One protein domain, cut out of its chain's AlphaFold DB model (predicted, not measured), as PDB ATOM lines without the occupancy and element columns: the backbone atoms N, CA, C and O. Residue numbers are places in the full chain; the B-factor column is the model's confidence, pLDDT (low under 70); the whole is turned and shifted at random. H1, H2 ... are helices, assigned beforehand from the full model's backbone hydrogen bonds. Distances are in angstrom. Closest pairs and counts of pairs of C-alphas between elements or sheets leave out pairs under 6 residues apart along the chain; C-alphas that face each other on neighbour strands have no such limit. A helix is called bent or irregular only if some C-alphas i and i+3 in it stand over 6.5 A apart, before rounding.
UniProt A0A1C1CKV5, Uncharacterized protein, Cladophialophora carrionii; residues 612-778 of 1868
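Overview. This is residues 612 to 778 of the 1868 residues of an uncharacterized protein of Cladophialophora carrionii (UniProt A0A1C1CKV5). The first and last helices, H1 and H9, are long and run side by side in opposite directions, making one end; at the other, long H7 runs along one side of a cluster of shorter, mostly crossed helices. The printed part has 167 residues with nine named helices, H1 to H9 in order, and no named strand: all helix. It is compact, radius of gyration of the C-alphas 17.3 A, spanning 54 by 41 by 27 A.

Arrangement. Start at H7, residues 712 to 736, irregular where C-alphas 732 and 735 are 9.2 A apart, with a kink of 41 degrees near residue 730. Its residues 715 to 719 alone touch H6, residues 693 to 703; the closest C-alphas, Val 715 and Ala 697, are 6.4 A apart. Its residues 719 to 727 alone touch H5, residues 686 to 689, closest at C-alphas Ser 723 and Ile 689, 6.2 A. Its residues 726 to 733 alone touch H3, residues 657 to 663, closest at C-alphas Gln 729 and Gln 662, 5.1 A. H2, residues 645 to 655, irregular where C-alphas 647 and 650 are 7.4 A apart, forms a hairpin with H3. H2 touches H4, residues 671 to 681, about perpendicular at 86 degrees, closest at C-alphas Trp 645 and Ser 674, 5.2 A. H8, residues 743 to 756, touches H2 with residues 750 to 756 alone, closest at C-alphas Trp 753 and Val 648, 6.2 A. H1, residues 612 to 635, touches H2 with residues 631 to 635 alone, closest at C-alphas Ser 635 and Tyr 647, 5.3 A. H1 touches H9, residues 759 to 778, at a shallow tilt of 23 degrees, opposite ways, closest at C-alphas Lys 622 and Ser 773, 4.8 A. Every O i to N i+4 pair is within hydrogen-bond range in H4, H6, H8 and H9, against 19 of 20 in H1, 5 of 7 in H2, 19 of 21 in H7, and 1 of 3 in H3, where 3 of 4 O i to N i+3 pairs are; H5 is too short.

Along the chain. Find C-alpha 712 at (105.636, 107.030, 110.011); H7 runs 34.3 A from there. H1 runs 34.4 A from C-alpha 612 at (77.553, 115.313, 124.717), and H9 28.6 A to C-alpha 778 at (81.385, 128.132, 131.706).

Size, cuts and confidence. The farthest C-alphas, Phe 612 and Leu 735, are 55.8 A apart. The printed part has no cut and no long link. Look for pLDDT under 70 at residues 633 to 643, 667 to 673, 694 and 697 to 714.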
ATOM      1  N   PHE A 612      76.224 115.799 125.064       87.03
ATOM      2  CA  PHE A 612      77.553 115.313 124.717       87.03
ATOM      3  C   PHE A 612      78.098 116.020 123.478       87.03
ATOM      4  O   PHE A 612      79.258 116.409 123.495       87.03
ATOM      5  N   ASN A 613      77.281 116.207 122.438       87.74
ATOM      6  CA  ASN A 613      77.687 116.909 121.222       87.74
ATOM      7  C   ASN A 613      78.029 118.376 121.515       87.74
ATOM      8  O   ASN A 613      79.101 118.823 121.130       87.74
ATOM      9  N   VAL A 614      77.176 119.101 122.249       89.81
ATOM     10  CA  VAL A 614      77.421 120.511 122.609       89.81
ATOM     11  C   VAL A 614      78.666 120.644 123.490       89.81
ATOM     12  O   VAL A 614      79.539 121.469 123.227       89.81
ATOM     13  N   MET A 615      78.802 119.781 124.500       90.28
ATOM     14  CA  MET A 615      79.989 119.742 125.355       90.28
ATOM     15  C   MET A 615      81.250 119.373 124.563       90.28
ATOM     16  O   MET A 615      82.323 119.888 124.859       90.28
ATOM     17  N   HIS A 616      81.142 118.485 123.572       88.31
ATOM     18  CA  HIS A 616      82.249 118.130 122.690       88.31
ATOM     19  C   HIS A 616      82.665 119.318 121.819       88.31
ATOM     20  O   HIS A 616      83.855 119.600 121.743       88.31
ATOM     21  N   THR A 617      81.712 120.049 121.231       89.83
ATOM     22  CA  THR A 617      81.977 121.265 120.448       89.83
ATOM     23  C   THR A 617      82.678 122.329 121.287       89.83
ATOM     24  O   THR A 617      83.769 122.755 120.924       89.83
ATOM     25  N   HIS A 618      82.134 122.690 122.454       92.28
ATOM     26  CA  HIS A 618      82.816 123.624 123.357       92.28
ATOM     27  C   HIS A 618      84.151 123.077 123.863       92.28
ATOM     28  O   HIS A 618      85.092 123.834 124.069       92.28
ATOM     29  N   GLY A 619      84.265 121.759 124.041       89.41
ATOM     30  CA  GLY A 619      85.519 121.102 124.388       89.41
ATOM     31  C   GLY A 619      86.589 121.234 123.300       89.41
ATOM     32  O   GLY A 619      87.757 121.385 123.644       89.41
ATOM     33  N   LEU A 620      86.208 121.193 122.019       86.43
ATOM     34  CA  LEU A 620      87.101 121.448 120.885       86.43
ATOM     35  C   LEU A 620      87.487 122.927 120.805       86.43
ATOM     36  O   LEU A 620      88.674 123.223 120.825       86.43
ATOM     37  N   GLN A 621      86.516 123.843 120.842       87.25
ATOM     38  CA  GLN A 621      86.780 125.289 120.792       87.25
ATOM     39  C   GLN A 621      87.668 125.748 121.954       87.25
ATOM     40  O   GLN A 621      88.648 126.459 121.775       87.25
ATOM     41  N   LYS A 622      87.399 125.252 123.167       90.11
ATOM     42  CA  LYS A 622      88.250 125.513 124.328       90.11
ATOM     43  C   LYS A 622      89.682 125.022 124.114       90.11
ATOM     44  O   LYS A 622      90.615 125.685 124.562       90.11
ATOM     45  N   LYS A 623      89.861 123.847 123.501       84.48
ATOM     46  CA  LYS A 623      91.192 123.314 123.178       84.48
ATOM     47  C   LYS A 623      91.896 124.178 122.138       84.48
ATOM     48  O   LYS A 623      93.084 124.395 122.309       84.48
ATOM     49  N   GLU A 624      91.186 124.691 121.136       79.79
ATOM     50  CA  GLU A 624      91.730 125.641 120.155       79.79
ATOM     51  C   GLU A 624      92.205 126.930 120.841       79.79
ATOM     52  O   GLU A 624      93.361 127.310 120.672       79.79
ATOM     53  N   SER A 625      91.391 127.538 121.716       86.42
ATOM     54  CA  SER A 625      91.817 128.724 122.477       86.42
ATOM     55  C   SER A 625      93.012 128.433 123.400       86.42
ATOM     56  O   SER A 625      93.890 129.277 123.566       86.42
ATOM     57  N   ILE A 626      93.073 127.240 124.010       85.06
ATOM     58  CA  ILE A 626      94.209 126.823 124.852       85.06
ATOM     59  C   ILE A 626      95.463 126.562 124.017       85.06
ATOM     60  O   ILE A 626      96.541 126.925 124.468       85.06
ATOM     61  N   ALA A 627      95.340 125.968 122.830       77.89
ATOM     62  CA  ALA A 627      96.459 125.777 121.912       77.89
ATOM     63  C   ALA A 627      97.032 127.132 121.473       77.89
ATOM     64  O   ALA A 627      98.235 127.338 121.573       77.89
ATOM     65  N   GLY A 628      96.168 128.098 121.133       78.98
ATOM     66  CA  GLY A 628      96.598 129.471 120.867       78.98
ATOM     67  C   GLY A 628      97.291 130.118 122.074       78.98
ATOM     68  O   GLY A 628      98.313 130.780 121.921       78.98
ATOM     69  N   LEU A 629      96.791 129.905 123.298       83.98
ATOM     70  CA  LEU A 629      97.485 130.360 124.509       83.98
ATOM     71  C   LEU A 629      98.832 129.670 124.710       83.98
ATOM     72  O   LEU A 629      99.745 130.316 125.208       83.98
ATOM     73  N   ASP A 630      98.957 128.386 124.384       76.66
ATOM     74  CA  ASP A 630     100.200 127.623 124.501       76.66
ATOM     75  C   ASP A 630     101.263 128.166 123.539       76.66
ATOM     76  O   ASP A 630     102.368 128.495 123.967       76.66
ATOM     77  N   GLU A 631     100.879 128.400 122.279       71.99
ATOM     78  CA  GLU A 631     101.713 129.043 121.258       71.99
ATOM     79  C   GLU A 631     102.234 130.412 121.725       71.99
ATOM     80  O   GLU A 631     103.432 130.697 121.640       71.99
ATOM     81  N   LEU A 632     101.353 131.251 122.283       72.83
ATOM     82  CA  LEU A 632     101.743 132.560 122.808       72.83
ATOM     83  C   LEU A 632     102.496 132.462 124.146       72.83
ATOM     84  O   LEU A 632     103.349 133.295 124.432       72.83
ATOM     85  N   SER A 633     102.242 131.455 124.974       68.22
ATOM     86  CA  SER A 633     102.922 131.267 126.265       68.22
ATOM     87  C   SER A 633     104.406 130.951 126.090       68.22
ATOM     88  O   SER A 633     105.240 131.470 126.836       68.22
ATOM     89  N   VAL A 634     104.756 130.164 125.065       59.49
ATOM     90  CA  VAL A 634     106.157 129.926 124.669       59.49
ATOM     91  C   VAL A 634     106.849 131.248 124.311       59.49
ATOM     92  O   VAL A 634     108.015 131.439 124.642       59.49
ATOM     93  N   SER A 635     106.121 132.219 123.748       55.22
ATOM     94  CA  SER A 635     106.662 133.542 123.402       55.22
ATOM     95  C   SER A 635     107.048 134.425 124.599       55.22
ATOM     96  O   SER A 635     107.892 135.310 124.466       55.22
ATOM     97  N   CYS A 636     106.520 134.157 125.801       52.90
ATOM     98  CA  CYS A 636     106.985 134.817 127.027       52.90
ATOM     99  C   CYS A 636     108.365 134.307 127.490       52.90
ATOM    100  O   CYS A 636     109.016 134.961 128.307       52.90
ATOM    101  N   GLN A 637     108.838 133.159 126.986       51.14
ATOM    102  CA  GLN A 637     110.070 132.492 127.424       51.14
ATOM    103  C   GLN A 637     111.328 133.064 126.751       51.14
ATOM    104  O   GLN A 637     112.156 132.325 126.233       51.14
ATOM    105  N   THR A 638     111.560 134.376 126.817       45.30
ATOM    106  CA  THR A 638     112.841 134.958 126.344       45.30
ATOM    107  C   THR A 638     114.063 134.499 127.167       45.30
ATOM    108  O   THR A 638     115.204 134.809 126.835       45.30
ATOM    109  N   HIS A 639     113.860 133.705 128.225       41.25
ATOM    110  CA  HIS A 639     114.929 133.102 129.022       41.25
ATOM    111  C   HIS A 639     115.747 132.023 128.288       41.25
ATOM    112  O   HIS A 639     116.858 131.739 128.730       41.25
ATOM    113  N   THR A 640     115.247 131.431 127.194       44.90
ATOM    114  CA  THR A 640     116.010 130.458 126.381       44.90
ATOM    115  C   THR A 640     116.974 131.121 125.389       44.90
ATOM    116  O   THR A 640     117.830 130.437 124.837       44.90
ATOM    117  N   GLY A 641     116.884 132.443 125.189       51.32
ATOM    118  CA  GLY A 641     117.773 133.208 124.309       51.32
ATOM    119  C   GLY A 641     117.428 133.177 122.812       51.32
ATOM    120  O   GLY A 641     118.133 133.834 122.048       51.32
ATOM    121  N   ALA A 642     116.364 132.479 122.392       60.49
ATOM    122  CA  ALA A 642     115.887 132.445 121.005       60.49
ATOM    123  C   ALA A 642     114.384 132.772 120.924       60.49
ATOM    124  O   ALA A 642     113.587 132.197 121.669       60.49
ATOM    125  N   ALA A 643     113.996 133.679 120.020       69.69
ATOM    126  CA  ALA A 643     112.592 133.989 119.751       69.69
ATOM    127  C   ALA A 643     111.892 132.764 119.141       69.69
ATOM    128  O   ALA A 643     112.409 132.224 118.168       69.69
ATOM    129  N   PRO A 644     110.725 132.326 119.635       74.90
ATOM    130  CA  PRO A 644     109.946 131.287 118.966       74.90
ATOM    131  C   PRO A 644     109.208 131.850 117.741       74.90
ATOM    132  O   PRO A 644     108.860 133.033 117.716       74.90
ATOM    133  N   TRP A 645     108.887 130.993 116.761       80.42
ATOM    134  CA  TRP A 645     108.186 131.373 115.518       80.42
ATOM    135  C   TRP A 645     106.974 132.275 115.768       80.42
ATOM    136  O   TRP A 645     106.881 133.363 115.212       80.42
ATOM    137  N   HIS A 646     106.081 131.868 116.672       76.55
ATOM    138  CA  HIS A 646     104.839 132.584 116.981       76.55
ATOM    139  C   HIS A 646     105.047 134.000 117.537       76.55
ATOM    140  O   HIS A 646     104.112 134.792 117.509       76.55
ATOM    141  N   TYR A 647     106.243 134.325 118.038       76.79
ATOM    142  CA  TYR A 647     106.552 135.658 118.545       76.79
ATOM    143  C   TYR A 647     106.832 136.658 117.422       76.79
ATOM    144  O   TYR A 647     106.353 137.784 117.476       76.79
ATOM    145  N   VAL A 648     107.585 136.237 116.401       85.13
ATOM    146  CA  VAL A 648     108.001 137.091 115.274       85.13
ATOM    147  C   VAL A 648     107.151 136.887 114.021       85.13
ATOM    148  O   VAL A 648     107.234 137.690 113.101       85.13
ATOM    149  N   ARG A 649     106.315 135.841 113.979       84.67
ATOM    150  CA  ARG A 649     105.486 135.472 112.822       84.67
ATOM    151  C   ARG A 649     104.705 136.648 112.247       84.67
ATOM    152  O   ARG A 649     104.711 136.821 111.035       84.67
ATOM    153  N   ASP A 650     104.016 137.409 113.096       84.04
ATOM    154  CA  ASP A 650     103.140 138.495 112.642       84.04
ATOM    155  C   ASP A 650     103.965 139.638 112.014       84.04
ATOM    156  O   ASP A 650     103.574 140.149 110.971       84.04
ATOM    157  N   VAL A 651     105.152 139.938 112.567       87.48
ATOM    158  CA  VAL A 651     106.128 140.894 112.001       87.48
ATOM    159  C   VAL A 651     106.691 140.388 110.675       87.48
ATOM    160  O   VAL A 651     106.773 141.129 109.704       87.48
ATOM    161  N   LEU A 652     107.069 139.108 110.607       88.80
ATOM    162  CA  LEU A 652     107.564 138.512 109.367       88.80
ATOM    163  C   LEU A 652     106.496 138.567 108.272       88.80
ATOM    164  O   LEU A 652     106.791 138.921 107.139       88.80
ATOM    165  N   TYR A 653     105.250 138.247 108.615       88.06
ATOM    166  CA  TYR A 653     104.136 138.269 107.676       88.06
ATOM    167  C   TYR A 653     103.821 139.678 107.158       88.06
ATOM    168  O   TYR A 653     103.516 139.818 105.974       88.06
ATOM    169  N   SER A 654     103.875 140.703 108.016       87.17
ATOM    170  CA  SER A 654     103.533 142.078 107.638       87.17
ATOM    171  C   SER A 654     104.682 142.834 106.971       87.17
ATOM    172  O   SER A 654     104.461 143.493 105.957       87.17
ATOM    173  N   ASP A 655     105.896 142.726 107.518       88.04
ATOM    174  CA  ASP A 655     107.002 143.647 107.221       88.04
ATOM    175  C   ASP A 655     108.129 142.972 106.417       88.04
ATOM    176  O   ASP A 655     108.912 143.651 105.751       88.04
ATOM    177  N   HIS A 656     108.207 141.636 106.443       89.71
ATOM    178  CA  HIS A 656     109.264 140.842 105.800       89.71
ATOM    179  C   HIS A 656     108.687 139.661 105.010       89.71
ATOM    180  O   HIS A 656     109.060 138.503 105.220       89.71
ATOM    181  N   GLN A 657     107.727 139.943 104.123       87.47
ATOM    182  CA  GLN A 657     106.963 138.912 103.417       87.47
ATOM    183  C   GLN A 657     107.855 137.965 102.592       87.47
ATOM    184  O   GLN A 657     107.575 136.771 102.531       87.47
ATOM    185  N   ASP A 658     108.943 138.477 102.016       85.05
ATOM    186  CA  ASP A 658     109.973 137.732 101.279       85.05
ATOM    187  C   ASP A 658     110.717 136.701 102.147       85.05
ATOM    188  O   ASP A 658     111.077 135.615 101.687       85.05
ATOM    189  N   ILE A 659     110.923 137.022 103.424       88.68
ATOM    190  CA  ILE A 659     111.506 136.118 104.420       88.68
ATOM    191  C   ILE A 659     110.437 135.171 104.960       88.68
ATOM    192  O   ILE A 659     110.684 133.976 105.121       88.68
ATOM    193  N   PHE A 660     109.227 135.676 105.209       88.44
ATOM    194  CA  PHE A 660     108.106 134.865 105.670       88.44
ATOM    195  C   PHE A 660     107.822 133.715 104.705       88.44
ATOM    196  O   PHE A 660     107.711 132.574 105.156       88.44
ATOM    197  N   THR A 661     107.771 133.976 103.390       87.00
ATOM    198  CA  THR A 661     107.546 132.931 102.378       87.00
ATOM    199  C   THR A 661     108.613 131.839 102.405       87.00
ATOM    200  O   THR A 661     108.282 130.683 102.154       87.00
ATOM    201  N   GLN A 662     109.851 132.142 102.809       88.14
ATOM    202  CA  GLN A 662     110.919 131.140 102.933       88.14
ATOM    203  C   GLN A 662     110.731 130.159 104.100       88.14
ATOM    204  O   GLN A 662     111.288 129.064 104.065       88.14
ATOM    205  N   PHE A 663     109.912 130.505 105.098       87.12
ATOM    206  CA  PHE A 663     109.474 129.581 106.151       87.12
ATOM    207  C   PHE A 663     108.097 128.959 105.875       87.12
ATOM    208  O   PHE A 663     107.648 128.088 106.628       87.12
ATOM    209  N   THR A 664     107.393 129.398 104.823       81.23
ATOM    210  CA  THR A 664     106.103 128.805 104.458       81.23
ATOM    211  C   THR A 664     106.284 127.448 103.794       81.23
ATOM    212  O   THR A 664     107.196 127.229 103.006       81.23
ATOM    213  N   THR A 665     105.373 126.537 104.111       78.81
ATOM    214  CA  THR A 665     105.346 125.175 103.584       78.81
ATOM    215  C   THR A 665     103.928 124.827 103.143       78.81
ATOM    216  O   THR A 665     102.945 125.289 103.729       78.81
ATOM    217  N   THR A 666     103.826 124.007 102.102       75.10
ATOM    218  CA  THR A 666     102.602 123.369 101.609       75.10
ATOM    219  C   THR A 666     102.070 122.300 102.570       75.10
ATOM    220  O   THR A 666     100.905 121.889 102.473       75.10
ATOM    221  N   ALA A 667     102.881 121.882 103.547       69.86
ATOM    222  CA  ALA A 667     102.507 120.937 104.580       69.86
ATOM    223  C   ALA A 667     101.295 121.414 105.399       69.86
ATOM    224  O   ALA A 667     101.318 122.438 106.081       69.86
ATOM    225  N   LYS A 668     100.234 120.598 105.441       60.38
ATOM    226  CA  LYS A 668      98.992 120.879 106.196       60.38
ATOM    227  C   LYS A 668      99.130 120.724 107.726       60.38
ATOM    228  O   LYS A 668      98.140 120.436 108.403       60.38
ATOM    229  N   VAL A 669     100.335 120.836 108.288       65.21
ATOM    230  CA  VAL A 669     100.602 120.660 109.725       65.21
ATOM    231  C   VAL A 669     100.989 122.009 110.339       65.21
ATOM    232  O   VAL A 669     102.019 122.547 109.951       65.21
ATOM    233  N   PRO A 670     100.240 122.543 111.325       57.60
ATOM    234  CA  PRO A 670     100.546 123.844 111.939       57.60
ATOM    235  C   PRO A 670     101.981 123.962 112.486       57.60
ATOM    236  O   PRO A 670     102.608 125.008 112.372       57.60
ATOM    237  N   LEU A 671     102.526 122.858 113.015       68.70
ATOM    238  CA  LEU A 671     103.888 122.769 113.554       68.70
ATOM    239  C   LEU A 671     104.984 122.974 112.489       68.70
ATOM    240  O   LEU A 671     106.095 123.371 112.830       68.70
ATOM    241  N   ALA A 672     104.693 122.707 111.215       68.77
ATOM    242  CA  ALA A 672     105.687 122.649 110.145       68.77
ATOM    243  C   ALA A 672     106.441 123.986 109.981       68.77
ATOM    244  O   ALA A 672     107.667 124.001 109.981       68.77
ATOM    245  N   GLN A 673     105.725 125.117 109.998       67.01
ATOM    246  CA  GLN A 673     106.333 126.456 109.923       67.01
ATOM    247  C   GLN A 673     107.221 126.766 111.137       67.01
ATOM    248  O   GLN A 673     108.335 127.266 110.991       67.01
ATOM    249  N   SER A 674     106.750 126.428 112.345       76.10
ATOM    250  CA  SER A 674     107.538 126.643 113.565       76.10
ATOM    251  C   SER A 674     108.814 125.806 113.589       76.10
ATOM    252  O   SER A 674     109.846 126.283 114.043       76.10
ATOM    253  N   PHE A 675     108.759 124.585 113.055       81.01
ATOM    254  CA  PHE A 675     109.899 123.681 113.008       81.01
ATOM    255  C   PHE A 675     111.013 124.223 112.109       81.01
ATOM    256  O   PHE A 675     112.151 124.324 112.562       81.01
ATOM    257  N   THR A 676     110.682 124.636 110.881       84.61
ATOM    258  CA  THR A 676     111.653 125.194 109.926       84.61
ATOM    259  C   THR A 676     112.323 126.452 110.472       84.61
ATOM    260  O   THR A 676     113.547 126.572 110.430       84.61
ATOM    261  N   PHE A 677     111.533 127.370 111.038       86.91
ATOM    262  CA  PHE A 677     112.051 128.596 111.641       86.91
ATOM    263  C   PHE A 677     112.962 128.316 112.840       86.91
ATOM    264  O   PHE A 677     114.058 128.866 112.927       86.91
ATOM    265  N   GLU A 678     112.533 127.458 113.769       81.70
ATOM    266  CA  GLU A 678     113.320 127.156 114.966       81.70
ATOM    267  C   GLU A 678     114.624 126.440 114.615       81.70
ATOM    268  O   GLU A 678     115.675 126.779 115.162       81.70
ATOM    269  N   TYR A 679     114.580 125.522 113.649       85.75
ATOM    270  CA  TYR A 679     115.767 124.852 113.143       85.75
ATOM    271  C   TYR A 679     116.763 125.838 112.519       85.75
ATOM    272  O   TYR A 679     117.933 125.865 112.907       85.75
ATOM    273  N   TRP A 680     116.292 126.725 111.636       88.76
ATOM    274  CA  TRP A 680     117.109 127.799 111.068       88.76
ATOM    275  C   TRP A 680     117.678 128.729 112.153       88.76
ATOM    276  O   TRP A 680     118.864 129.068 112.125       88.76
ATOM    277  N   SER A 681     116.870 129.097 113.153       85.41
ATOM    278  CA  SER A 681     117.282 129.983 114.251       85.41
ATOM    279  C   SER A 681     118.370 129.373 115.144       85.41
ATOM    280  O   SER A 681     119.215 130.096 115.674       85.41
ATOM    281  N   ALA A 682     118.385 128.042 115.270       81.97
ATOM    282  CA  ALA A 682     119.388 127.284 116.012       81.97
ATOM    283  C   ALA A 682     120.693 127.061 115.220       81.97
ATOM    284  O   ALA A 682     121.647 126.507 115.765       81.97
ATOM    285  N   GLY A 683     120.754 127.511 113.960       83.31
ATOM    286  CA  GLY A 683     121.910 127.342 113.075       83.31
ATOM    287  C   GLY A 683     121.824 126.140 112.138       83.31
ATOM    288  O   GLY A 683     122.835 125.780 111.546       83.31
ATOM    289  N   GLY A 684     120.649 125.526 111.995       86.57
ATOM    290  CA  GLY A 684     120.410 124.457 111.029       86.57
ATOM    291  C   GLY A 684     120.511 124.928 109.575       86.57
ATOM    292  O   GLY A 684     120.172 126.075 109.264       86.57
ATOM    293  N   ASP A 685     120.961 124.039 108.691       85.04
ATOM    294  CA  ASP A 685     121.115 124.280 107.251       85.04
ATOM    295  C   ASP A 685     120.150 123.401 106.431       85.04
ATOM    296  O   ASP A 685     119.676 122.371 106.916       85.04
ATOM    297  N   LEU A 686     119.856 123.792 105.188       82.40
ATOM    298  CA  LEU A 686     119.031 123.015 104.258       82.40
ATOM    299  C   LEU A 686     119.612 121.621 104.010       82.40
ATOM    300  O   LEU A 686     118.845 120.668 103.898       82.40
ATOM    301  N   GLU A 687     120.941 121.484 103.976       77.51
ATOM    302  CA  GLU A 687     121.602 120.190 103.740       77.51
ATOM    303  C   GLU A 687     121.217 119.131 104.783       77.51
ATOM    304  O   GLU A 687     121.111 117.949 104.467       77.51
ATOM    305  N   THR A 688     120.966 119.561 106.019       81.50
ATOM    306  CA  THR A 688     120.753 118.688 107.180       81.50
ATOM    307  C   THR A 688     119.294 118.622 107.634       81.50
ATOM    308  O   THR A 688     118.967 117.852 108.539       81.50
ATOM    309  N   ILE A 689     118.380 119.393 107.026       79.88
ATOM    310  CA  ILE A 689     116.972 119.429 107.458       79.88
ATOM    311  C   ILE A 689     116.281 118.067 107.291       79.88
ATOM    312  O   ILE A 689     115.459 117.694 108.129       79.88
ATOM    313  N   ARG A 690     116.656 117.292 106.260       75.32
ATOM    314  CA  ARG A 690     116.121 115.943 105.987       75.32
ATOM    315  C   ARG A 690     116.515 114.914 107.048       75.32
ATOM    316  O   ARG A 690     115.796 113.935 107.227       75.32
ATOM    317  N   ASP A 691     117.594 115.159 107.790       78.69
ATOM    318  CA  ASP A 691     118.108 114.234 108.806       78.69
ATOM    319  C   ASP A 691     117.344 114.334 110.141       78.69
ATOM    320  O   ASP A 691     117.497 113.495 111.031       78.69
ATOM    321  N   LEU A 692     116.462 115.330 110.299       77.99
ATOM    322  CA  LEU A 692     115.759 115.622 111.555       77.99
ATOM    323  C   LEU A 692     114.516 114.753 111.800       77.99
ATOM    324  O   LEU A 692     113.560 115.183 112.459       77.99
ATOM    325  N   HIS A 693     114.519 113.513 111.312       73.02
ATOM    326  CA  HIS A 693     113.384 112.598 111.427       73.02
ATOM    327  C   HIS A 693     112.943 112.377 112.876       73.02
ATOM    328  O   HIS A 693     111.765 112.513 113.210       73.02
ATOM    329  N   LEU A 694     113.894 112.125 113.777       69.87
ATOM    330  CA  LEU A 694     113.623 111.934 115.203       69.87
ATOM    331  C   LEU A 694     113.108 113.200 115.891       69.87
ATOM    332  O   LEU A 694     112.232 113.110 116.752       69.87
ATOM    333  N   GLU A 695     113.631 114.373 115.541       70.30
ATOM    334  CA  GLU A 695     113.241 115.627 116.183       70.30
ATOM    335  C   GLU A 695     111.837 116.059 115.751       70.30
ATOM    336  O   GLU A 695     110.996 116.348 116.611       70.30
ATOM    337  N   LEU A 696     111.532 115.980 114.450       73.32
ATOM    338  CA  LEU A 696     110.180 116.214 113.953       73.32
ATOM    339  C   LEU A 696     109.206 115.161 114.491       73.32
ATOM    340  O   LEU A 696     108.136 115.528 114.976       73.32
ATOM    341  N   ALA A 697     109.571 113.874 114.498       66.51
ATOM    342  CA  ALA A 697     108.742 112.814 115.073       66.51
ATOM    343  C   ALA A 697     108.454 113.059 116.562       66.51
ATOM    344  O   ALA A 697     107.315 112.899 117.008       66.51
ATOM    345  N   ASN A 698     109.456 113.488 117.335       64.88
ATOM    346  CA  ASN A 698     109.295 113.827 118.746       64.88
ATOM    347  C   ASN A 698     108.348 115.015 118.935       64.88
ATOM    348  O   ASN A 698     107.455 114.942 119.784       64.88
ATOM    349  N   ARG A 699     108.478 116.084 118.140       63.80
ATOM    350  CA  ARG A 699     107.568 117.236 118.228       63.80
ATOM    351  C   ARG A 699     106.153 116.908 117.751       63.80
ATOM    352  O   ARG A 699     105.187 117.245 118.432       63.80
ATOM    353  N   LEU A 700     105.999 116.166 116.655       62.93
ATOM    354  CA  LEU A 700     104.703 115.656 116.201       62.93
ATOM    355  C   LEU A 700     104.056 114.756 117.253       62.93
ATOM    356  O   LEU A 700     102.843 114.817 117.446       62.93
ATOM    357  N   ALA A 701     104.841 113.942 117.962       56.85
ATOM    358  CA  ALA A 701     104.350 113.115 119.056       56.85
ATOM    359  C   ALA A 701     103.904 113.941 120.275       56.85
ATOM    360  O   ALA A 701     102.962 113.527 120.956       56.85
ATOM    361  N   GLN A 702     104.537 115.090 120.541       52.46
ATOM    362  CA  GLN A 702     104.092 116.041 121.566       52.46
ATOM    363  C   GLN A 702     102.750 116.689 121.184       52.46
ATOM    364  O   GLN A 702     101.838 116.703 122.010       52.46
ATOM    365  N   VAL A 703     102.584 117.123 119.928       52.01
ATOM    366  CA  VAL A 703     101.338 117.743 119.426       52.01
ATOM    367  C   VAL A 703     100.196 116.719 119.288       52.01
ATOM    368  O   VAL A 703      99.055 116.983 119.660       52.01
ATOM    369  N   SER A 704     100.490 115.503 118.818       47.10
ATOM    370  CA  SER A 704      99.496 114.440 118.563       47.10
ATOM    371  C   SER A 704      99.043 113.686 119.823       47.10
ATOM    372  O   SER A 704      98.286 112.714 119.738       47.10
ATOM    373  N   ALA A 705      99.472 114.104 121.019       48.32
ATOM    374  CA  ALA A 705      98.976 113.543 122.277       48.32
ATOM    375  C   ALA A 705      97.446 113.721 122.440       48.32
ATOM    376  O   ALA A 705      96.815 112.988 123.210       48.32
ATOM    377  N   SER A 706      96.829 114.616 121.661       41.31
ATOM    378  CA  SER A 706      95.383 114.763 121.513       41.31
ATOM    379  C   SER A 706      94.855 114.165 120.194       41.31
ATOM    380  O   SER A 706      94.670 114.881 119.224       41.31
ATOM    381  N   HIS A 707      94.506 112.874 120.219       37.49
ATOM    382  CA  HIS A 707      93.648 112.153 119.253       37.49
ATOM    383  C   HIS A 707      94.172 111.952 117.801       37.49
ATOM    384  O   HIS A 707      94.311 112.884 117.027       37.49
ATOM    385  N   ASP A 708      94.326 110.668 117.439       41.39
ATOM    386  CA  ASP A 708      94.679 110.054 116.140       41.39
ATOM    387  C   ASP A 708      96.152 110.057 115.674       41.39
ATOM    388  O   ASP A 708      96.823 111.070 115.527       41.39
ATOM    389  N   LYS A 709      96.670 108.836 115.457       41.92
ATOM    390  CA  LYS A 709      98.032 108.543 114.996       41.92
ATOM    391  C   LYS A 709      98.110 108.752 113.485       41.92
ATOM    392  O   LYS A 709      97.395 108.067 112.758       41.92
ATOM    393  N   ARG A 710      99.040 109.582 113.031       46.90
ATOM    394  CA  ARG A 710      99.511 109.577 111.642       46.90
ATOM    395  C   ARG A 710     100.643 108.534 111.471       46.90
ATOM    396  O   ARG A 710     101.382 108.333 112.444       46.90
ATOM    397  N   PRO A 711     100.705 107.767 110.363       44.59
ATOM    398  CA  PRO A 711     101.761 106.775 110.089       44.59
ATOM    399  C   PRO A 711     103.175 107.391 110.037       44.59
ATOM    400  O   PRO A 711     103.308 108.589 109.838       44.59
ATOM    401  N   GLU A 712     104.233 106.589 110.217       51.07
ATOM    402  CA  GLU A 712     105.636 107.030 110.011       51.07
ATOM    403  C   GLU A 712     105.872 107.518 108.574       51.07
ATOM    404  O   GLU A 712     106.570 108.508 108.387       51.07
ATOM    405  N   GLU A 713     105.171 106.933 107.593       49.53
ATOM    406  CA  GLU A 713     105.118 107.426 106.208       49.53
ATOM    407  C   GLU A 713     104.661 108.896 106.110       49.53
ATOM    408  O   GLU A 713     105.042 109.584 105.169       49.53
ATOM    409  N   ASP A 714     103.891 109.414 107.080       65.73
ATOM    410  CA  ASP A 714     103.531 110.837 107.119       65.73
ATOM    411  C   ASP A 714     104.671 111.713 107.664       65.73
ATOM    412  O   ASP A 714     104.683 112.897 107.355       65.73
ATOM    413  N   VAL A 715     105.608 111.192 108.473       72.09
ATOM    414  CA  VAL A 715     106.731 111.981 109.019       72.09
ATOM    415  C   VAL A 715     107.812 112.168 107.966       72.09
ATOM    416  O   VAL A 715     108.202 113.307 107.730       72.09
ATOM    417  N   ASP A 716     108.226 111.089 107.295       74.15
ATOM    418  CA  ASP A 716     109.160 111.150 106.163       74.15
ATOM    419  C   ASP A 716     108.608 112.038 105.053       74.15
ATOM    420  O   ASP A 716     109.298 112.924 104.556       74.15
ATOM    421  N   LYS A 717     107.328 111.855 104.705       78.59
ATOM    422  CA  LYS A 717     106.657 112.714 103.731       78.59
ATOM    423  C   LYS A 717     106.614 114.168 104.191       78.59
ATOM    424  O   LYS A 717     106.883 115.050 103.392       78.59
ATOM    425  N   LEU A 718     106.304 114.433 105.460       79.86
ATOM    426  CA  LEU A 718     106.263 115.797 105.986       79.86
ATOM    427  C   LEU A 718     107.649 116.451 105.995       79.86
ATOM    428  O   LEU A 718     107.747 117.628 105.677       79.86
ATOM    429  N   LEU A 719     108.702 115.712 106.350       82.68
ATOM    430  CA  LEU A 719     110.091 116.172 106.260       82.68
ATOM    431  C   LEU A 719     110.515 116.420 104.826       82.68
ATOM    432  O   LEU A 719     111.172 117.420 104.562       82.68
ATOM    433  N   PHE A 720     110.124 115.533 103.916       81.25
ATOM    434  CA  PHE A 720     110.349 115.720 102.495       81.25
ATOM    435  C   PHE A 720     109.646 116.984 101.999       81.25
ATOM    436  O   PHE A 720     110.309 117.826 101.409       81.25
ATOM    437  N   ASP A 721     108.356 117.163 102.297       83.10
ATOM    438  CA  ASP A 721     107.578 118.349 101.924       83.10
ATOM    439  C   ASP A 721     108.217 119.625 102.512       83.10
ATOM    440  O   ASP A 721     108.425 120.602 101.801       83.10
ATOM    441  N   LEU A 722     108.611 119.596 103.792       85.43
ATOM    442  CA  LEU A 722     109.301 120.693 104.481       85.43
ATOM    443  C   LEU A 722     110.643 121.052 103.841       85.43
ATOM    444  O   LEU A 722     110.921 122.226 103.607       85.43
ATOM    445  N   SER A 723     111.477 120.044 103.592       83.85
ATOM    446  CA  SER A 723     112.793 120.197 102.974       83.85
ATOM    447  C   SER A 723     112.668 120.715 101.554       83.85
ATOM    448  O   SER A 723     113.369 121.646 101.178       83.85
ATOM    449  N   TRP A 724     111.764 120.122 100.776       84.32
ATOM    450  CA  TRP A 724     111.506 120.499  99.397       84.32
ATOM    451  C   TRP A 724     110.997 121.935  99.302       84.32
ATOM    452  O   TRP A 724     111.510 122.709  98.499       84.32
ATOM    453  N   ASP A 725     110.037 122.318 100.149       85.95
ATOM    454  CA  ASP A 725     109.538 123.690 100.204       85.95
ATOM    455  C   ASP A 725     110.655 124.663 100.607       85.95
ATOM    456  O   ASP A 725     110.839 125.684  99.949       85.95
ATOM    457  N   ALA A 726     111.445 124.343 101.637       86.83
ATOM    458  CA  ALA A 726     112.547 125.196 102.082       86.83
ATOM    459  C   ALA A 726     113.638 125.354 101.002       86.83
ATOM    460  O   ALA A 726     114.106 126.469 100.765       86.83
ATOM    461  N   GLU A 727     114.000 124.274 100.300       85.28
ATOM    462  CA  GLU A 727     114.930 124.284  99.160       85.28
ATOM    463  C   GLU A 727     114.386 125.108  97.991       85.28
ATOM    464  O   GLU A 727     115.102 125.944  97.440       85.28
ATOM    465  N   LEU A 728     113.113 124.918  97.634       87.44
ATOM    466  CA  LEU A 728     112.460 125.638  96.543       87.44
ATOM    467  C   LEU A 728     112.381 127.143  96.829       87.44
ATOM    468  O   LEU A 728     112.663 127.961  95.949       87.44
ATOM    469  N   GLN A 729     112.014 127.524  98.055       87.82
ATOM    470  CA  GLN A 729     111.955 128.926  98.464       87.82
ATOM    471  C   GLN A 729     113.350 129.553  98.553       87.82
ATOM    472  O   GLN A 729     113.540 130.682  98.105       87.82
ATOM    473  N   SER A 730     114.339 128.813  99.060       86.13
ATOM    474  CA  SER A 730     115.742 129.240  99.082       86.13
ATOM    475  C   SER A 730     116.286 129.460  97.667       86.13
ATOM    476  O   SER A 730     116.861 130.508  97.382       86.13
ATOM    477  N   PHE A 731     116.029 128.525  96.746       86.03
ATOM    478  CA  PHE A 731     116.390 128.661  95.333       86.03
ATOM    479  C   PHE A 731     115.735 129.893  94.697       86.03
ATOM    480  O   PHE A 731     116.410 130.673  94.027       86.03
ATOM    481  N   SER A 732     114.440 130.104  94.954       86.76
ATOM    482  CA  SER A 732     113.689 131.264  94.450       86.76
ATOM    483  C   SER A 732     114.238 132.592  94.988       86.76
ATOM    484  O   SER A 732     114.232 133.592  94.274       86.76
ATOM    485  N   ALA A 733     114.743 132.599  96.224       85.65
ATOM    486  CA  ALA A 733     115.378 133.756  96.846       85.65
ATOM    487  C   ALA A 733     116.831 133.987  96.381       85.65
ATOM    488  O   ALA A 733     117.367 135.073  96.595       85.65
ATOM    489  N   GLY A 734     117.489 133.013  95.743       85.66
ATOM    490  CA  GLY A 734     118.853 133.147  95.222       85.66
ATOM    491  C   GLY A 734     119.878 133.559  96.292       85.66
ATOM    492  O   GLY A 734     119.894 133.027  97.400       85.66
ATOM    493  N   LEU A 735     120.741 134.537  95.978       81.54
ATOM    494  CA  LEU A 735     121.749 135.056  96.922       81.54
ATOM    495  C   LEU A 735     121.132 135.708  98.173       81.54
ATOM    496  O   LEU A 735     121.793 135.766  99.205       81.54
ATOM    497  N   SER A 736     119.874 136.155  98.097       82.76
ATOM    498  CA  SER A 736     119.106 136.705  99.224       82.76
ATOM    499  C   SER A 736     118.414 135.646 100.092       82.76
ATOM    500  O   SER A 736     117.643 136.001 100.982       82.76
ATOM    501  N   SER A 737     118.673 134.353  99.868       89.71
ATOM    502  CA  SER A 737     118.148 133.295 100.734       89.71
ATOM    503  C   SER A 737     118.637 133.452 102.174       89.71
ATOM    504  O   SER A 737     119.840 133.528 102.438       89.71
ATOM    505  N   ILE A 738     117.703 133.426 103.128       89.50
ATOM    506  CA  ILE A 738     118.016 133.514 104.562       89.50
ATOM    507  C   ILE A 738     118.840 132.322 105.055       89.50
ATOM    508  O   ILE A 738     119.492 132.405 106.097       89.50
ATOM    509  N   TRP A 739     118.825 131.205 104.325       88.99
ATOM    510  CA  TRP A 739     119.588 130.005 104.657       88.99
ATOM    511  C   TRP A 739     121.096 130.210 104.478       88.99
ATOM    512  O   TRP A 739     121.867 129.666 105.261       88.99
ATOM    513  N   ASN A 740     121.522 131.104 103.576       87.39
ATOM    514  CA  ASN A 740     122.938 131.450 103.379       87.39
ATOM    515  C   ASN A 740     123.530 132.291 104.528       87.39
ATOM    516  O   ASN A 740     124.730 132.558 104.559       87.39
ATOM    517  N   MET A 741     122.695 132.755 105.462       88.58
ATOM    518  CA  MET A 741     123.100 133.676 106.517       88.58
ATOM    519  C   MET A 741     123.894 132.960 107.626       88.58
ATOM    520  O   MET A 741     123.402 131.967 108.169       88.58
ATOM    521  N   PRO A 742     125.061 133.474 108.057       89.31
ATOM    522  CA  PRO A 742     125.776 132.957 109.224       89.31
ATOM    523  C   PRO A 742     124.953 133.072 110.519       89.31
ATOM    524  O   PRO A 742     124.235 134.050 110.722       89.31
ATOM    525  N   LEU A 743     125.115 132.133 111.461       86.88
ATOM    526  CA  LEU A 743     124.353 132.099 112.725       86.88
ATOM    527  C   LEU A 743     124.376 133.429 113.505       86.88
ATOM    528  O   LEU A 743     123.361 133.832 114.069       86.88
ATOM    529  N   ALA A 744     125.514 134.130 113.530       85.31
ATOM    530  CA  ALA A 744     125.636 135.418 114.216       85.31
ATOM    531  C   ALA A 744     124.724 136.501 113.603       85.31
ATOM    532  O   ALA A 744     124.099 137.273 114.334       85.31
ATOM    533  N   GLU A 745     124.605 136.526 112.274       88.95
ATOM    534  CA  GLU A 745     123.699 137.426 111.557       88.95
ATOM    535  C   GLU A 745     122.240 137.020 111.771       88.95
ATOM    536  O   GLU A 745     121.426 137.888 112.089       88.95
ATOM    537  N   ARG A 746     121.924 135.712 111.744       90.09
ATOM    538  CA  ARG A 746     120.578 135.196 112.067       90.09
ATOM    539  C   ARG A 746     120.130 135.666 113.451       90.09
ATOM    540  O   ARG A 746     119.039 136.206 113.608       90.09
ATOM    541  N   GLN A 747     120.996 135.537 114.459       85.14
ATOM    542  CA  GLN A 747     120.720 135.994 115.825       85.14
ATOM    543  C   GLN A 747     120.548 137.517 115.923       85.14
ATOM    544  O   GLN A 747     119.725 137.993 116.706       85.14
ATOM    545  N   SER A 748     121.319 138.293 115.156       86.41
ATOM    546  CA  SER A 748     121.169 139.752 115.089       86.41
ATOM    547  C   SER A 748     119.836 140.154 114.449       86.41
ATOM    548  O   SER A 748     119.136 141.028 114.966       86.41
ATOM    549  N   LEU A 749     119.450 139.470 113.370       88.94
ATOM    550  CA  LEU A 749     118.205 139.697 112.649       88.94
ATOM    551  C   LEU A 749     116.987 139.323 113.502       88.94
ATOM    552  O   LEU A 749     116.077 140.138 113.640       88.94
ATOM    553  N   ILE A 750     117.016 138.172 114.178       88.01
ATOM    554  CA  ILE A 750     115.971 137.765 115.131       88.01
ATOM    555  C   ILE A 750     115.805 138.822 116.228       88.01
ATOM    556  O   ILE A 750     114.687 139.265 116.477       88.01
ATOM    557  N   LYS A 751     116.901 139.317 116.819       85.15
ATOM    558  CA  LYS A 751     116.853 140.415 117.804       85.15
ATOM    559  C   LYS A 751     116.269 141.710 117.234       85.15
ATOM    560  O   LYS A 751     115.749 142.529 117.991       85.15
ATOM    561  N   SER A 752     116.401 141.945 115.929       87.36
ATOM    562  CA  SER A 752     115.787 143.096 115.264       87.36
ATOM    563  C   SER A 752     114.276 142.913 115.104       87.36
ATOM    564  O   SER A 752     113.533 143.832 115.441       87.36
ATOM    565  N   TRP A 753     113.813 141.717 114.722       88.90
ATOM    566  CA  TRP A 753     112.389 141.385 114.646       88.90
ATOM    567  C   TRP A 753     111.731 141.404 116.022       88.90
ATOM    568  O   TRP A 753     110.669 141.993 116.177       88.90
ATOM    569  N   GLU A 754     112.394 140.870 117.053       83.79
ATOM    570  CA  GLU A 754     111.926 140.937 118.447       83.79
ATOM    571  C   GLU A 754     111.645 142.375 118.914       83.79
ATOM    572  O   GLU A 754     110.759 142.590 119.741       83.79
ATOM    573  N   LYS A 755     112.385 143.370 118.401       83.22
ATOM    574  CA  LYS A 755     112.145 144.792 118.706       83.22
ATOM    575  C   LYS A 755     110.932 145.368 117.974       83.22
ATOM    576  O   LYS A 755     110.380 146.349 118.461       83.22
ATOM    577  N   GLN A 756     110.554 144.798 116.833       87.14
ATOM    578  CA  GLN A 756     109.400 145.223 116.032       87.14
ATOM    579  C   GLN A 756     108.083 144.602 116.529       87.14
ATOM    580  O   GLN A 756     107.015 145.133 116.245       87.14
ATOM    581  N   VAL A 757     108.138 143.507 117.303       85.97
ATOM    582  CA  VAL A 757     106.940 142.851 117.853       85.97
ATOM    583  C   VAL A 757     106.149 143.809 118.749       85.97
ATOM    584  O   VAL A 757     106.626 144.237 119.806       85.97
ATOM    585  N   ASP A 758     104.886 144.058 118.390       86.59
ATOM    586  CA  ASP A 758     103.940 144.759 119.258       86.59
ATOM    587  C   ASP A 758     103.517 143.859 120.430       86.59
ATOM    588  O   ASP A 758     102.528 143.118 120.405       86.59
ATOM    589  N   LYS A 759     104.278 143.952 121.522       85.50
ATOM    590  CA  LYS A 759     103.970 143.258 122.777       85.50
ATOM    591  C   LYS A 759     102.611 143.673 123.361       85.50
ATOM    592  O   LYS A 759     102.029 142.915 124.138       85.50
ATOM    593  N   GLY A 760     102.113 144.870 123.047       86.49
ATOM    594  CA  GLY A 760     100.809 145.362 123.488       86.49
ATOM    595  C   GLY A 760      99.666 144.599 122.822       86.49
ATOM    596  O   GLY A 760      98.794 144.082 123.529       86.49
ATOM    597  N   ALA A 761      99.729 144.454 121.497       87.03
ATOM    598  CA  ALA A 761      98.810 143.620 120.721       87.03
ATOM    599  C   ALA A 761      98.875 142.146 121.153       87.03
ATOM    600  O   ALA A 761      97.843 141.492 121.339       87.03
ATOM    601  N   LEU A 762     100.079 141.630 121.419       86.78
ATOM    602  CA  LEU A 762     100.268 140.268 121.918       86.78
ATOM    603  C   LEU A 762      99.589 140.044 123.281       86.78
ATOM    604  O   LEU A 762      98.894 139.043 123.468       86.78
ATOM    605  N   ALA A 763      99.723 140.990 124.219       89.21
ATOM    606  CA  ALA A 763      99.045 140.928 125.517       89.21
ATOM    607  C   ALA A 763      97.513 140.893 125.368       89.21
ATOM    608  O   ALA A 763      96.832 140.163 126.092       89.21
ATOM    609  N   GLN A 764      96.969 141.664 124.422       91.44
ATOM    610  CA  GLN A 764      95.534 141.701 124.124       91.44
ATOM    611  C   GLN A 764      95.047 140.379 123.523       91.44
ATOM    612  O   GLN A 764      94.008 139.874 123.949       91.44
ATOM    613  N   LYS A 765      95.827 139.774 122.620       89.26
ATOM    614  CA  LYS A 765      95.547 138.453 122.034       89.26
ATOM    615  C   LYS A 765      95.574 137.334 123.084       89.26
ATOM    616  O   LYS A 765      94.701 136.473 123.100       89.26
ATOM    617  N   MET A 766      96.531 137.364 124.017       89.70
ATOM    618  CA  MET A 766      96.554 136.427 125.153       89.70
ATOM    619  C   MET A 766      95.304 136.574 126.031       89.70
ATOM    620  O   MET A 766      94.678 135.583 126.406       89.70
ATOM    621  N   MET A 767      94.912 137.812 126.343       93.07
ATOM    622  CA  MET A 767      93.700 138.081 127.115       93.07
ATOM    623  C   MET A 767      92.440 137.580 126.388       93.07
ATOM    624  O   MET A 767      91.601 136.944 127.026       93.07
ATOM    625  N   SER A 768      92.295 137.824 125.081       93.29
ATOM    626  CA  SER A 768      91.110 137.391 124.325       93.29
ATOM    627  C   SER A 768      90.973 135.867 124.300       93.29
ATOM    628  O   SER A 768      89.912 135.351 124.650       93.29
ATOM    629  N   LEU A 769      92.059 135.138 124.021       92.16
ATOM    630  CA  LEU A 769      92.067 133.669 124.033       92.16
ATOM    631  C   LEU A 769      91.762 133.098 125.426       92.16
ATOM    632  O   LEU A 769      91.052 132.096 125.561       92.16
ATOM    633  N   TYR A 770      92.260 133.744 126.486       93.40
ATOM    634  CA  TYR A 770      91.889 133.391 127.853       93.40
ATOM    635  C   TYR A 770      90.379 133.538 128.080       93.40
ATOM    636  O   TYR A 770      89.749 132.612 128.593       93.40
ATOM    637  N   LEU A 771      89.785 134.662 127.675       93.53
ATOM    638  CA  LEU A 771      88.358 134.932 127.862       93.53
ATOM    639  C   LEU A 771      87.469 133.977 127.054       93.53
ATOM    640  O   LEU A 771      86.477 133.484 127.593       93.53
ATOM    641  N   GLU A 772      87.846 133.653 125.818       93.38
ATOM    642  CA  GLU A 772      87.177 132.637 124.993       93.38
ATOM    643  C   GLU A 772      87.219 131.257 125.660       93.38
ATOM    644  O   GLU A 772      86.193 130.593 125.837       93.38
ATOM    645  N   SER A 773      88.396 130.846 126.139       93.27
ATOM    646  CA  SER A 773      88.562 129.584 126.859       93.27
ATOM    647  C   SER A 773      87.709 129.532 128.136       93.27
ATOM    648  O   SER A 773      87.082 128.509 128.433       93.27
ATOM    649  N   GLN A 774      87.636 130.641 128.881       91.20
ATOM    650  CA  GLN A 774      86.782 130.767 130.063       91.20
ATOM    651  C   GLN A 774      85.293 130.732 129.714       91.20
ATOM    652  O   GLN A 774      84.511 130.132 130.454       91.20
ATOM    653  N   HIS A 775      84.885 131.340 128.600       93.26
ATOM    654  CA  HIS A 775      83.513 131.265 128.108       93.26
ATOM    655  C   HIS A 775      83.114 129.807 127.835       93.26
ATOM    656  O   HIS A 775      82.114 129.331 128.374       93.26
ATOM    657  N   HIS A 776      83.941 129.054 127.109       94.06
ATOM    658  CA  HIS A 776      83.672 127.641 126.843       94.06
ATOM    659  C   HIS A 776      83.696 126.767 128.106       94.06
ATOM    660  O   HIS A 776      82.881 125.854 128.235       94.06
ATOM    661  N   GLU A 777      84.569 127.051 129.081       91.77
ATOM    662  CA  GLU A 777      84.550 126.351 130.376       91.77
ATOM    663  C   GLU A 777      83.247 126.601 131.150       91.77
ATOM    664  O   GLU A 777      82.720 125.677 131.774       91.77
ATOM    665  N   ARG A 778      82.686 127.817 131.089       91.23
ATOM    666  CA  ARG A 778      81.385 128.132 131.706       91.23
ATOM    667  C   ARG A 778      80.249 127.349 131.050       91.23
ATOM    668  O   ARG A 778      79.440 126.769 131.773       91.23
TER     669      ARG A 778